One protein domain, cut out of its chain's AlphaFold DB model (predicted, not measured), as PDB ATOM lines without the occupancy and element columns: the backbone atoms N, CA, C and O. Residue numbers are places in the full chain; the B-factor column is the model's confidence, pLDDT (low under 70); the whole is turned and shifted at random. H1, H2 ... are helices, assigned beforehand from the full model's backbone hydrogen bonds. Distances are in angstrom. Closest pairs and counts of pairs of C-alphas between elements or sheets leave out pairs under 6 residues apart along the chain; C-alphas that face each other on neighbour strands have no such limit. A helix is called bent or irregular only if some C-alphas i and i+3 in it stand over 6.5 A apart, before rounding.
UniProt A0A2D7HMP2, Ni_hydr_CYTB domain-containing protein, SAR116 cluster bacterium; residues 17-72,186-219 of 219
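AT A GLANCE: This is residues 17 to 72 and 186 to 219 of the 219 residues of the protein "Ni_hydr_CYTB domain-containing protein" of SAR116 cluster bacterium (UniProt A0A2D7HMP2). The model is a small up-and-down bundle of three helices, with the longest one, H2, in the middle; H1 packs along H2 as a helical hairpin, and H3 packs on another side of H2, so that the three helix centres make an open triangle. A tail leads into H3, and its residues 186 to 192 stick out past the bundle and lengthen the long axis. The printed part has 90 residues with three named helices in the order H1, H2, H3 and no named strand, and its class is all helix. The whole is loose, with a radius of gyration of the C-alphas of 16.1 A, and the C-alphas span 54 by 26 by 21 A along their three main axes.

HOW THE PARTS SIT: Start with H2, residues 39 to 62, and look outward from it to H1, residues 17 to 35, and H3, residues 198 to 218. The three form a bundle, helices side by side, and it is up and down, each helix running against the one before it in the chain. H1 and H2 touch, and their closest C-alphas are those of Ser 30 and His 42, 4.8 A apart. Their lines stand at a shallow tilt of 24 degrees, opposite ways, and the two make a helical hairpin. Look next at Ser 48 and Ser 209: their C-alphas, 4.8 A apart, are the closest of H2 and H3, which touch with 24 pairs of C-alphas within 8 A. H2 and H3 run opposite ways at a shallow tilt of 33 degrees, only just short of steep. H1 and H3 are close but not clearly touching, with 2 pairs of C-alphas within 8 A; their closest C-alphas are those of Phe 19 and Leu 205, 7.1 A apart. H1 and H3 run the same way at a shallow tilt of 24 degrees. In the backbones of H1 and H2 every O i to N i+4 pair is within hydrogen-bond range, while in H3 this holds for 15 of 17 pairs.

IN THESE COORDINATES: Find C-alpha 39 at (-67.489, -13.121, 27.203); from there H2 runs 24 residues to C-alpha 62 at (-35.741, -10.084, 13.901), 34.6 A from first to last C-alpha. Go back to the first printed residue, Arg 17, with its C-alpha at (-42.840, 0.058, 24.716): here H1 begins, and its 19 residues reach Lys 35 after 27.3 A. H3 begins at Pro 198 and ends at C-alpha 218, at (-65.940, -11.389, 9.869), 30.2 A from C-alpha 198. Along H3 look for a kink of 30 degrees near residue 212. H3 is irregular, but only just: C-alphas 209 and 212 are 6.8 A apart, and its line is a rough one.

THE WHOLE: The two C-alphas farthest apart in the domain are those of Asn 189, in the stretch that stands free, and Asp 219, the chain's last residue, at 54.1 A. Residues 73 to 185 are cut out and not printed; across the cut C-alphas 72 and 186 are 21.1 A apart, and H2 to H3 is the link across it. The link from H1 to H2, of three residues, is tight. After the cut look at residues 186 to 197, twelve residues with no named element, whose C-alphas lie 17 to 31 A from the mean of the C-alphas. The mean pLDDT of the printed part is 84.2, and the values fall under 70 at residues 186 to 198 and at residue 219. H1 has a mean pLDDT of 95, H2 of 93 and H3 of 84.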
ATOM      1  N   ARG A  17     -42.140  -0.742  23.703       87.25
ATOM      2  CA  ARG A  17     -42.840   0.058  24.716       87.25
ATOM      3  C   ARG A  17     -44.325   0.131  24.419       87.25
ATOM      4  O   ARG A  17     -45.121  -0.085  25.327       87.25
ATOM      5  N   PHE A  18     -44.678   0.384  23.160       89.62
ATOM      6  CA  PHE A  18     -46.066   0.305  22.718       89.62
ATOM      7  C   PHE A  18     -46.634  -1.088  22.960       89.62
ATOM      8  O   PHE A  18     -47.702  -1.193  23.551       89.62
ATOM      9  N   PHE A  19     -45.874  -2.141  22.640       92.81
ATOM     10  CA  PHE A  19     -46.233  -3.517  22.975       92.81
ATOM     11  C   PHE A  19     -46.564  -3.660  24.456       92.81
ATOM     12  O   PHE A  19     -47.629  -4.155  24.786       92.81
ATOM     13  N   HIS A  20     -45.700  -3.187  25.355       92.81
ATOM     14  CA  HIS A  20     -45.937  -3.337  26.787       92.81
ATOM     15  C   HIS A  20     -47.150  -2.528  27.275       92.81
ATOM     16  O   HIS A  20     -47.884  -2.994  28.143       92.81
ATOM     17  N   ILE A  21     -47.370  -1.317  26.757       93.75
ATOM     18  CA  ILE A  21     -48.536  -0.499  27.128       93.75
ATOM     19  C   ILE A  21     -49.822  -1.181  26.660       93.75
ATOM     20  O   ILE A  21     -50.742  -1.359  27.454       93.75
ATOM     21  N   ILE A  22     -49.862  -1.612  25.399       95.31
ATOM     22  CA  ILE A  22     -51.014  -2.310  24.823       95.31
ATOM     23  C   ILE A  22     -51.240  -3.632  25.559       95.31
ATOM     24  O   ILE A  22     -52.370  -3.929  25.917       95.31
ATOM     25  N   LEU A  23     -50.177  -4.368  25.895       96.38
ATOM     26  CA  LEU A  23     -50.255  -5.597  26.681       96.38
ATOM     27  C   LEU A  23     -50.956  -5.370  28.025       96.38
ATOM     28  O   LEU A  23     -51.850  -6.132  28.378       96.38
ATOM     29  N   ILE A  24     -50.582  -4.316  28.763       96.75
ATOM     30  CA  ILE A  24     -51.244  -3.966  30.029       96.75
ATOM     31  C   ILE A  24     -52.734  -3.693  29.793       96.75
ATOM     32  O   ILE A  24     -53.569  -4.215  30.529       96.75
ATOM     33  N   LEU A  25     -53.069  -2.890  28.779       97.31
ATOM     34  CA  LEU A  25     -54.456  -2.525  28.480       97.31
ATOM     35  C   LEU A  25     -55.301  -3.743  28.090       97.31
ATOM     36  O   LEU A  25     -56.401  -3.893  28.614       97.31
ATOM     37  N   LEU A  26     -54.779  -4.633  27.240       97.00
ATOM     38  CA  LEU A  26     -55.468  -5.862  26.838       97.00
ATOM     39  C   LEU A  26     -55.676  -6.810  28.024       97.00
ATOM     40  O   LEU A  26     -56.763  -7.353  28.178       97.00
ATOM     41  N   ILE A  27     -54.672  -6.979  28.895       97.69
ATOM     42  CA  ILE A  27     -54.806  -7.815  30.099       97.69
ATOM     43  C   ILE A  27     -55.880  -7.243  31.031       97.69
ATOM     44  O   ILE A  27     -56.744  -7.984  31.493       97.69
ATOM     45  N   ILE A  28     -55.861  -5.933  31.298       98.19
ATOM     46  CA  ILE A  28     -56.876  -5.290  32.145       98.19
ATOM     47  C   ILE A  28     -58.266  -5.438  31.515       98.19
ATOM     48  O   ILE A  28     -59.197  -5.846  32.207       98.19
ATOM     49  N   GLY A  29     -58.400  -5.157  30.217       97.81
ATOM     50  CA  GLY A  29     -59.654  -5.296  29.478       97.81
ATOM     51  C   GLY A  29     -60.202  -6.721  29.521       97.81
ATOM     52  O   GLY A  29     -61.372  -6.913  29.845       97.81
ATOM     53  N   SER A  30     -59.345  -7.721  29.301       97.00
ATOM     54  CA  SER A  30     -59.686  -9.148  29.380       97.00
ATOM     55  C   SER A  30     -60.176  -9.553  30.776       97.00
ATOM     56  O   SER A  30     -61.200 -10.221  30.900       97.00
ATOM     57  N   ILE A  31     -59.505  -9.106  31.845       97.06
ATOM     58  CA  ILE A  31     -59.917  -9.411  33.226       97.06
ATOM     59  C   ILE A  31     -61.259  -8.755  33.559       97.06
ATOM     60  O   ILE A  31     -62.121  -9.382  34.172       97.06
ATOM     61  N   VAL A  32     -61.427  -7.480  33.201       98.12
ATOM     62  CA  VAL A  32     -62.647  -6.722  33.510       98.12
ATOM     63  C   VAL A  32     -63.843  -7.296  32.756       98.12
ATOM     64  O   VAL A  32     -64.873  -7.538  33.374       98.12
ATOM     65  N   SER A  33     -63.700  -7.563  31.456       97.25
ATOM     66  CA  SER A  33     -64.761  -8.165  30.635       97.25
ATOM     67  C   SER A  33     -65.180  -9.544  31.150       97.25
ATOM     68  O   SER A  33     -66.372  -9.763  31.341       97.25
ATOM     69  N   ALA A  34     -64.227 -10.417  31.502       94.62
ATOM     70  CA  ALA A  34     -64.531 -11.711  32.119       94.62
ATOM     71  C   ALA A  34     -65.313 -11.564  33.432       94.62
ATOM     72  O   ALA A  34     -66.321 -12.229  33.634       94.62
ATOM     73  N   LYS A  35     -64.885 -10.662  34.326       94.75
ATOM     74  CA  LYS A  35     -65.559 -10.447  35.621       94.75
ATOM     75  C   LYS A  35     -66.968  -9.869  35.498       94.75
ATOM     76  O   LYS A  35     -67.759 -10.027  36.423       94.75
ATOM     77  N   LEU A  36     -67.253  -9.169  34.404       96.12
ATOM     78  CA  LEU A  36     -68.571  -8.618  34.096       96.12
ATOM     79  C   LEU A  36     -69.430  -9.572  33.251       96.12
ATOM     80  O   LEU A  36     -70.524  -9.188  32.855       96.12
ATOM     81  N   ASN A  37     -68.954 -10.796  32.985       92.69
ATOM     82  CA  ASN A  37     -69.591 -11.780  32.105       92.69
ATOM     83  C   ASN A  37     -69.810 -11.283  30.660       92.69
ATOM     84  O   ASN A  37     -70.706 -11.755  29.969       92.69
ATOM     85  N   PHE A  38     -68.982 -10.351  30.178       94.94
ATOM     86  CA  PHE A  38     -68.953  -9.948  28.770       94.94
ATOM     87  C   PHE A  38     -67.967 -10.834  28.003       94.94
ATOM     88  O   PHE A  38     -66.849 -10.410  27.700       94.94
ATOM     89  N   LEU A  39     -68.368 -12.083  27.752       92.88
ATOM     90  CA  LEU A  39     -67.489 -13.121  27.203       92.88
ATOM     91  C   LEU A  39     -67.063 -12.843  25.754       92.88
ATOM     92  O   LEU A  39     -65.876 -12.976  25.466       92.88
ATOM     93  N   ASP A  40     -67.943 -12.289  24.915       91.44
ATOM     94  CA  ASP A  40     -67.586 -11.849  23.554       91.44
ATOM     95  C   ASP A  40     -66.431 -10.830  23.585       91.44
ATOM     96  O   ASP A  40     -65.441 -10.918  22.859       91.44
ATOM     97  N   ILE A  41     -66.509  -9.855  24.499       94.19
ATOM     98  CA  ILE A  41     -65.472  -8.827  24.662       94.19
ATOM     99  C   ILE A  41     -64.193  -9.439  25.249       94.19
ATOM    100  O   ILE A  41     -63.084  -9.057  24.864       94.19
ATOM    101  N   HIS A  42     -64.329 -10.380  26.186       95.50
ATOM    102  CA  HIS A  42     -63.198 -11.108  26.752       95.50
ATOM    103  C   HIS A  42     -62.418 -11.857  25.669       95.50
ATOM    104  O   HIS A  42     -61.184 -11.790  25.655       95.50
ATOM    105  N   GLU A  43     -63.118 -12.499  24.735       94.50
ATOM    106  CA  GLU A  43     -62.510 -13.166  23.592       94.50
ATOM    107  C   GLU A  43     -61.777 -12.188  22.676       94.50
ATOM    108  O   GLU A  43     -60.621 -12.446  22.328       94.50
ATOM    109  N   LEU A  44     -62.373 -11.040  22.339       94.50
ATOM    110  CA  LEU A  44     -61.698 -10.021  21.525       94.50
ATOM    111  C   LEU A  44     -60.374  -9.570  22.162       94.50
ATOM    112  O   LEU A  44     -59.352  -9.428  21.482       94.50
ATOM    113  N   PHE A  45     -60.356  -9.383  23.485       96.25
ATOM    114  CA  PHE A  45     -59.119  -9.073  24.200       96.25
ATOM    115  C   PHE A  45     -58.136 -10.248  24.203       96.25
ATOM    116  O   PHE A  45     -56.943 -10.030  23.985       96.25
ATOM    117  N   GLY A  46     -58.603 -11.477  24.437       95.44
ATOM    118  CA  GLY A  46     -57.770 -12.683  24.465       95.44
ATOM    119  C   GLY A  46     -57.108 -12.987  23.118       95.44
ATOM    120  O   GLY A  46     -55.921 -13.310  23.053       95.44
ATOM    121  N   THR A  47     -57.832 -12.805  22.023       94.38
ATOM    122  CA  THR A  47     -57.328 -13.020  20.661       94.38
ATOM    123  C   THR A  47     -56.375 -11.920  20.216       94.38
ATOM    124  O   THR A  47     -55.297 -12.217  19.688       94.38
ATOM    125  N   SER A  48     -56.678 -10.661  20.547       95.62
ATOM    126  CA  SER A  48     -55.733  -9.545  20.407       95.62
ATOM    127  C   SER A  48     -54.438  -9.801  21.182       95.62
ATOM    128  O   SER A  48     -53.344  -9.506  20.698       95.62
ATOM    129  N   LEU A  49     -54.547 -10.357  22.394       96.31
ATOM    130  CA  LEU A  49     -53.410 -10.678  23.254       96.31
ATOM    131  C   LEU A  49     -52.516 -11.743  22.611       96.31
ATOM    132  O   LEU A  49     -51.297 -11.571  22.582       96.31
ATOM    133  N   LEU A  50     -53.108 -12.801  22.048       95.38
ATOM    134  CA  LEU A  50     -52.370 -13.832  21.317       95.38
ATOM    135  C   LEU A  50     -51.611 -13.234  20.128       95.38
ATOM    136  O   LEU A  50     -50.407 -13.452  19.993       95.38
ATOM    137  N   GLY A  51     -52.286 -12.421  19.313       95.12
ATOM    138  CA  GLY A  51     -51.663 -11.717  18.195       95.12
ATOM    139  C   GLY A  51     -50.502 -10.820  18.633       95.12
ATOM    140  O   GLY A  51     -49.393 -10.902  18.098       95.12
ATOM    141  N   LEU A  52     -50.700 -10.035  19.693       95.62
ATOM    142  CA  LEU A  52     -49.666  -9.179  20.270       95.62
ATOM    143  C   LEU A  52     -48.440  -9.986  20.750       95.62
ATOM    144  O   LEU A  52     -47.294  -9.553  20.583       95.62
ATOM    145  N   ILE A  53     -48.647 -11.180  21.311       95.81
ATOM    146  CA  ILE A  53     -47.559 -12.072  21.732       95.81
ATOM    147  C   ILE A  53     -46.832 -12.695  20.538       95.81
ATOM    148  O   ILE A  53     -45.600 -12.767  20.564       95.81
ATOM    149  N   LEU A  54     -47.536 -13.050  19.461       94.69
ATOM    150  CA  LEU A  54     -46.901 -13.477  18.212       94.69
ATOM    151  C   LEU A  54     -45.989 -12.379  17.648       94.69
ATOM    152  O   LEU A  54     -44.834 -12.659  17.308       94.69
ATOM    153  N   PHE A  55     -46.438 -11.117  17.661       93.69
ATOM    154  CA  PHE A  55     -45.572  -9.975  17.351       93.69
ATOM    155  C   PHE A  55     -44.324  -9.973  18.237       93.69
ATOM    156  O   PHE A  55     -43.211  -9.837  17.731       93.69
ATOM    157  N   ARG A  56     -44.471 -10.146  19.557       93.19
ATOM    158  CA  ARG A  56     -43.323 -10.117  20.475       93.19
ATOM    159  C   ARG A  56     -42.309 -11.211  20.179       93.19
ATOM    160  O   ARG A  56     -41.109 -10.937  20.295       93.19
ATOM    161  N   ILE A  57     -42.774 -12.411  19.829       93.69
ATOM    162  CA  ILE A  57     -41.925 -13.542  19.448       93.69
ATOM    163  C   ILE A  57     -41.143 -13.185  18.187       93.69
ATOM    164  O   ILE A  57     -39.914 -13.206  18.214       93.69
ATOM    165  N   LEU A  58     -41.831 -12.758  17.124       91.88
ATOM    166  CA  LEU A  58     -41.198 -12.351  15.868       91.88
ATOM    167  C   LEU A  58     -40.202 -11.209  16.088       91.88
ATOM    168  O   LEU A  58     -39.032 -11.310  15.718       91.88
ATOM    169  N   TRP A  59     -40.612 -10.153  16.787       90.31
ATOM    170  CA  TRP A  59     -39.760  -9.008  17.100       90.31
ATOM    171  C   TRP A  59     -38.581  -9.368  18.018       90.31
ATOM    172  O   TRP A  59     -37.534  -8.719  17.992       90.31
ATOM    173  N   GLY A  60     -38.715 -10.428  18.816       88.44
ATOM    174  CA  GLY A  60     -37.630 -11.028  19.593       88.44
ATOM    175  C   GLY A  60     -36.641 -11.846  18.762       88.44
ATOM    176  O   GLY A  60     -35.549 -12.147  19.243       88.44
ATOM    177  N   LEU A  61     -36.958 -12.169  17.511       88.38
ATOM    178  CA  LEU A  61     -36.042 -12.830  16.582       88.38
ATOM    179  C   LEU A  61     -35.384 -11.815  15.639       88.38
ATOM    180  O   LEU A  61     -34.154 -11.773  15.541       88.38
ATOM    181  N   ILE A  62     -36.190 -10.963  14.995       85.50
ATOM    182  CA  ILE A  62     -35.741 -10.084  13.901       85.50
ATOM    183  C   ILE A  62     -35.582  -8.606  14.279       85.50
ATOM    184  O   ILE A  62     -34.973  -7.865  13.511       85.50
ATOM    185  N   GLY A  63     -36.090  -8.171  15.438       82.31
ATOM    186  CA  GLY A  63     -36.132  -6.753  15.822       82.31
ATOM    187  C   GLY A  63     -34.777  -6.150  16.214       82.31
ATOM    188  O   GLY A  63     -33.711  -6.670  15.869       82.31
ATOM    189  N   THR A  64     -34.817  -5.056  16.976       79.31
ATOM    190  CA  THR A  64     -33.623  -4.296  17.370       79.31
ATOM    191  C   THR A  64     -32.635  -5.106  18.207       79.31
ATOM    192  O   THR A  64     -32.966  -6.114  18.836       79.31
ATOM    193  N   HIS A  65     -31.387  -4.632  18.305       74.88
ATOM    194  CA  HIS A  65     -30.381  -5.269  19.160       74.88
ATOM    195  C   HIS A  65     -30.906  -5.528  20.585       74.88
ATOM    196  O   HIS A  65     -30.695  -6.604  21.130       74.88
ATOM    197  N   HIS A  66     -31.639  -4.601  21.196       72.69
ATOM    198  CA  HIS A  66     -32.118  -4.790  22.566       72.69
ATOM    199  C   HIS A  66     -33.405  -5.624  22.677       72.69
ATOM    200  O   HIS A  66     -33.705  -6.087  23.776       72.69
ATOM    201  N   SER A  67     -34.142  -5.855  21.584       77.88
ATOM    202  CA  SER A  67     -35.365  -6.670  21.614       77.88
ATOM    203  C   SER A  67     -35.113  -8.166  21.505       77.88
ATOM    204  O   SER A  67     -35.956  -8.956  21.958       77.88
ATOM    205  N   ARG A  68     -33.988  -8.550  20.885       83.69
ATOM    206  CA  ARG A  68     -33.735  -9.937  20.496       83.69
ATOM    207  C   ARG A  68     -33.508 -10.863  21.684       83.69
ATOM    208  O   ARG A  68     -32.720 -10.559  22.579       83.69
ATOM    209  N   PHE A  69     -34.096 -12.057  21.627       84.69
ATOM    210  CA  PHE A  69     -33.970 -13.078  22.667       84.69
ATOM    211  C   PHE A  69     -32.535 -13.563  22.860       84.69
ATOM    212  O   PHE A  69     -32.140 -13.843  23.985       84.69
ATOM    213  N   LYS A  70     -31.706 -13.550  21.807       82.19
ATOM    214  CA  LYS A  70     -30.269 -13.870  21.909       82.19
ATOM    215  C   LYS A  70     -29.501 -12.968  22.883       82.19
ATOM    216  O   LYS A  70     -28.426 -13.328  23.341       82.19
ATOM    217  N   ASN A  71     -30.036 -11.779  23.159       75.06
ATOM    218  CA  ASN A  71     -29.436 -10.804  24.060       75.06
ATOM    219  C   ASN A  71     -30.026 -10.867  25.480       75.06
ATOM    220  O   ASN A  71     -29.593 -10.084  26.335       75.06
ATOM    221  N   LEU A  72     -30.968 -11.788  25.736       76.69
ATOM    222  CA  LEU A  72     -31.422 -12.135  27.081       76.69
ATOM    223  C   LEU A  72     -30.297 -12.821  27.847       76.69
ATOM    224  O   LEU A  72     -29.536 -13.620  27.304       76.69
ATOM    225  N   ILE A 186     -27.364   8.952  29.131       46.22
ATOM    226  CA  ILE A 186     -26.620   8.339  28.029       46.22
ATOM    227  C   ILE A 186     -25.199   8.081  28.531       46.22
ATOM    228  O   ILE A 186     -24.549   8.984  29.062       46.22
ATOM    229  N   ASP A 187     -24.751   6.834  28.422       43.62
ATOM    230  CA  ASP A 187     -23.344   6.503  28.594       43.62
ATOM    231  C   ASP A 187     -22.603   6.974  27.338       43.62
ATOM    232  O   ASP A 187     -22.903   6.523  26.233       43.62
ATOM    233  N   LYS A 188     -21.663   7.910  27.506       47.06
ATOM    234  CA  LYS A 188     -20.905   8.534  26.408       47.06
ATOM    235  C   LYS A 188     -20.070   7.531  25.599       47.06
ATOM    236  O   LYS A 188     -19.589   7.891  24.532       47.06
ATOM    237  N   ASN A 189     -19.896   6.301  26.090       45.44
ATOM    238  CA  ASN A 189     -19.047   5.282  25.469       45.44
ATOM    239  C   ASN A 189     -19.806   4.256  24.608       45.44
ATOM    240  O   ASN A 189     -19.190   3.322  24.094       45.44
ATOM    241  N   ILE A 190     -21.125   4.389  24.438       50.12
ATOM    242  CA  ILE A 190     -21.898   3.487  23.575       50.12
ATOM    243  C   ILE A 190     -22.065   4.156  22.212       50.12
ATOM    244  O   ILE A 190     -22.864   5.077  22.068       50.12
ATOM    245  N   ASN A 191     -21.342   3.665  21.198       48.03
ATOM    246  CA  ASN A 191     -21.626   4.030  19.810       48.03
ATOM    247  C   ASN A 191     -23.106   3.730  19.526       48.03
ATOM    248  O   ASN A 191     -23.514   2.575  19.712       48.03
ATOM    249  N   PRO A 192     -23.917   4.719  19.100       51.88
ATOM    250  CA  PRO A 192     -25.317   4.487  18.801       51.88
ATOM    251  C   PRO A 192     -25.394   3.428  17.707       51.88
ATOM    252  O   PRO A 192     -24.995   3.644  16.562       51.88
ATOM    253  N   THR A 193     -25.860   2.237  18.084       53.31
ATOM    254  CA  THR A 193     -26.164   1.201  17.109       53.31
ATOM    255  C   THR A 193     -27.252   1.736  16.182       53.31
ATOM    256  O   THR A 193     -28.093   2.537  16.596       53.31
ATOM    257  N   LYS A 194     -27.158   1.347  14.907       50.81
ATOM    258  CA  LYS A 194     -28.006   1.775  13.786       50.81
ATOM    259  C   LYS A 194     -29.435   2.089  14.253       50.81
ATOM    260  O   LYS A 194     -30.109   1.210  14.784       50.81
ATOM    261  N   ILE A 195     -29.871   3.336  14.066       53.72
ATOM    262  CA  ILE A 195     -31.240   3.770  14.365       53.72
ATOM    263  C   ILE A 195     -32.161   2.992  13.421       53.72
ATOM    264  O   ILE A 195     -32.250   3.296  12.233       53.72
ATOM    265  N   GLU A 196     -32.776   1.927  13.924       57.72
ATOM    266  CA  GLU A 196     -33.770   1.168  13.172       57.72
ATOM    267  C   GLU A 196     -35.052   1.998  13.062       57.72
ATOM    268  O   GLU A 196     -35.444   2.668  14.019       57.72
ATOM    269  N   ASN A 197     -35.692   1.981  11.890       66.38
ATOM    270  CA  ASN A 197     -36.917   2.739  11.657       66.38
ATOM    271  C   ASN A 197     -38.052   2.164  12.531       66.38
ATOM    272  O   ASN A 197     -38.513   1.050  12.263       66.38
ATOM    273  N   PRO A 198     -38.526   2.892  13.561       69.38
ATOM    274  CA  PRO A 198     -39.511   2.368  14.506       69.38
ATOM    275  C   PRO A 198     -40.879   2.114  13.858       69.38
ATOM    276  O   PRO A 198     -41.672   1.343  14.393       69.38
ATOM    277  N   LEU A 199     -41.149   2.718  12.694       75.06
ATOM    278  CA  LEU A 199     -42.421   2.587  11.982       75.06
ATOM    279  C   LEU A 199     -42.725   1.141  11.584       75.06
ATOM    280  O   LEU A 199     -43.860   0.706  11.745       75.06
ATOM    281  N   ASN A 200     -41.726   0.370  11.145       79.75
ATOM    282  CA  ASN A 200     -41.947  -1.018  10.721       79.75
ATOM    283  C   ASN A 200     -42.398  -1.902  11.889       79.75
ATOM    284  O   ASN A 200     -43.265  -2.755  11.725       79.75
ATOM    285  N   GLY A 201     -41.830  -1.684  13.079       81.50
ATOM    286  CA  GLY A 201     -42.223  -2.425  14.274       81.50
ATOM    287  C   GLY A 201     -43.603  -2.018  14.787       81.50
ATOM    288  O   GLY A 201     -44.358  -2.884  15.209       81.50
ATOM    289  N   ILE A 202     -43.961  -0.733  14.704       84.38
ATOM    290  CA  ILE A 202     -45.300  -0.248  15.076       84.38
ATOM    291  C   ILE A 202     -46.362  -0.769  14.101       84.38
ATOM    292  O   ILE A 202     -47.410  -1.229  14.542       84.38
ATOM    293  N   LEU A 203     -46.090  -0.746  12.793       87.00
ATOM    294  CA  LEU A 203     -47.003  -1.286  11.788       87.00
ATOM    295  C   LEU A 203     -47.234  -2.783  12.011       87.00
ATOM    296  O   LEU A 203     -48.378  -3.222  12.071       87.00
ATOM    297  N   LEU A 204     -46.156  -3.553  12.195       87.50
ATOM    298  CA  LEU A 204     -46.253  -4.981  12.484       87.50
ATOM    299  C   LEU A 204     -47.048  -5.233  13.770       87.50
ATOM    300  O   LEU A 204     -47.902  -6.109  13.796       87.50
ATOM    301  N   LEU A 205     -46.804  -4.441  14.815       89.31
ATOM    302  CA  LEU A 205     -47.538  -4.530  16.071       89.31
ATOM    303  C   LEU A 205     -49.041  -4.336  15.856       89.31
ATOM    304  O   LEU A 205     -49.816  -5.159  16.331       89.31
ATOM    305  N   LEU A 206     -49.440  -3.282  15.137       88.56
ATOM    306  CA  LEU A 206     -50.850  -2.977  14.879       88.56
ATOM    307  C   LEU A 206     -51.525  -4.074  14.059       88.56
ATOM    308  O   LEU A 206     -52.624  -4.500  14.402       88.56
ATOM    309  N   VAL A 207     -50.850  -4.567  13.017       90.44
ATOM    310  CA  VAL A 207     -51.354  -5.679  12.200       90.44
ATOM    311  C   VAL A 207     -51.604  -6.897  13.083       90.44
ATOM    312  O   VAL A 207     -52.705  -7.432  13.088       90.44
ATOM    313  N   PHE A 208     -50.623  -7.300  13.888       90.19
ATOM    314  CA  PHE A 208     -50.749  -8.478  14.740       90.19
ATOM    315  C   PHE A 208     -51.769  -8.315  15.871       90.19
ATOM    316  O   PHE A 208     -52.373  -9.308  16.260       90.19
ATOM    317  N   SER A 209     -51.989  -7.108  16.400       85.19
ATOM    318  CA  SER A 209     -52.992  -6.897  17.451       85.19
ATOM    319  C   SER A 209     -54.423  -6.777  16.922       85.19
ATOM    320  O   SER A 209     -55.347  -7.094  17.655       85.19
ATOM    321  N   VAL A 210     -54.619  -6.297  15.686       88.25
ATOM    322  CA  VAL A 210     -55.957  -5.988  15.139       88.25
ATOM    323  C   VAL A 210     -56.463  -7.063  14.176       88.25
ATOM    324  O   VAL A 210     -57.651  -7.363  14.170       88.25
ATOM    325  N   LEU A 211     -55.586  -7.675  13.374       89.00
ATOM    326  CA  LEU A 211     -55.983  -8.657  12.359       89.00
ATOM    327  C   LEU A 211     -56.746  -9.867  12.930       89.00
ATOM    328  O   LEU A 211     -57.754 -10.230  12.328       89.00
ATOM    329  N   PRO A 212     -56.358 -10.458  14.081       85.44
ATOM    330  CA  PRO A 212     -57.122 -11.557  14.678       85.44
ATOM    331  C   PRO A 212     -58.553 -11.162  15.061       85.44
ATOM    332  O   PRO A 212     -59.467 -11.960  14.911       85.44
ATOM    333  N   VAL A 213     -58.753  -9.919  15.511       84.62
ATOM    334  CA  VAL A 213     -60.079  -9.389  15.858       84.62
ATOM    335  C   VAL A 213     -60.934  -9.190  14.615       84.62
ATOM    336  O   VAL A 213     -62.109  -9.533  14.628       84.62
ATOM    337  N   ILE A 214     -60.355  -8.658  13.535       87.12
ATOM    338  CA  ILE A 214     -61.085  -8.493  12.271       87.12
ATOM    339  C   ILE A 214     -61.567  -9.851  11.765       87.12
ATOM    340  O   ILE A 214     -62.722  -9.953  11.377       87.12
ATOM    341  N   PHE A 215     -60.697 -10.865  11.806       85.19
ATOM    342  CA  PHE A 215     -61.034 -12.227  11.396       85.19
ATOM    343  C   PHE A 215     -62.217 -12.786  12.199       85.19
ATOM    344  O   PHE A 215     -63.180 -13.254  11.609       85.19
ATOM    345  N   LEU A 216     -62.196 -12.633  13.528       84.00
ATOM    346  CA  LEU A 216     -63.294 -13.088  14.386       84.00
ATOM    347  C   LEU A 216     -64.616 -12.352  14.175       84.00
ATOM    348  O   LEU A 216     -65.667 -12.939  14.367       84.00
ATOM    349  N   ILE A 217     -64.582 -11.066  13.824       83.75
ATOM    350  CA  ILE A 217     -65.807 -10.291  13.569       83.75
ATOM    351  C   ILE A 217     -66.372 -10.591  12.168       83.75
ATOM    352  O   ILE A 217     -67.534 -10.294  11.899       83.75
ATOM    353  N   SER A 218     -65.545 -11.110  11.254       77.50
ATOM    354  CA  SER A 218     -65.940 -11.389   9.869       77.50
ATOM    355  C   SER A 218     -66.499 -12.791   9.623       77.50
ATOM    356  O   SER A 218     -67.088 -12.990   8.560       77.50
ATOM    357  N   ASP A 219     -66.292 -13.717  10.561       59.00
ATOM    358  CA  ASP A 219     -66.844 -15.079  10.554       59.00
ATOM    359  C   ASP A 219     -68.203 -15.129  11.278       59.00
ATOM    360  O   ASP A 219     -69.085 -15.892  10.813       59.00
TER     361      ASP A 219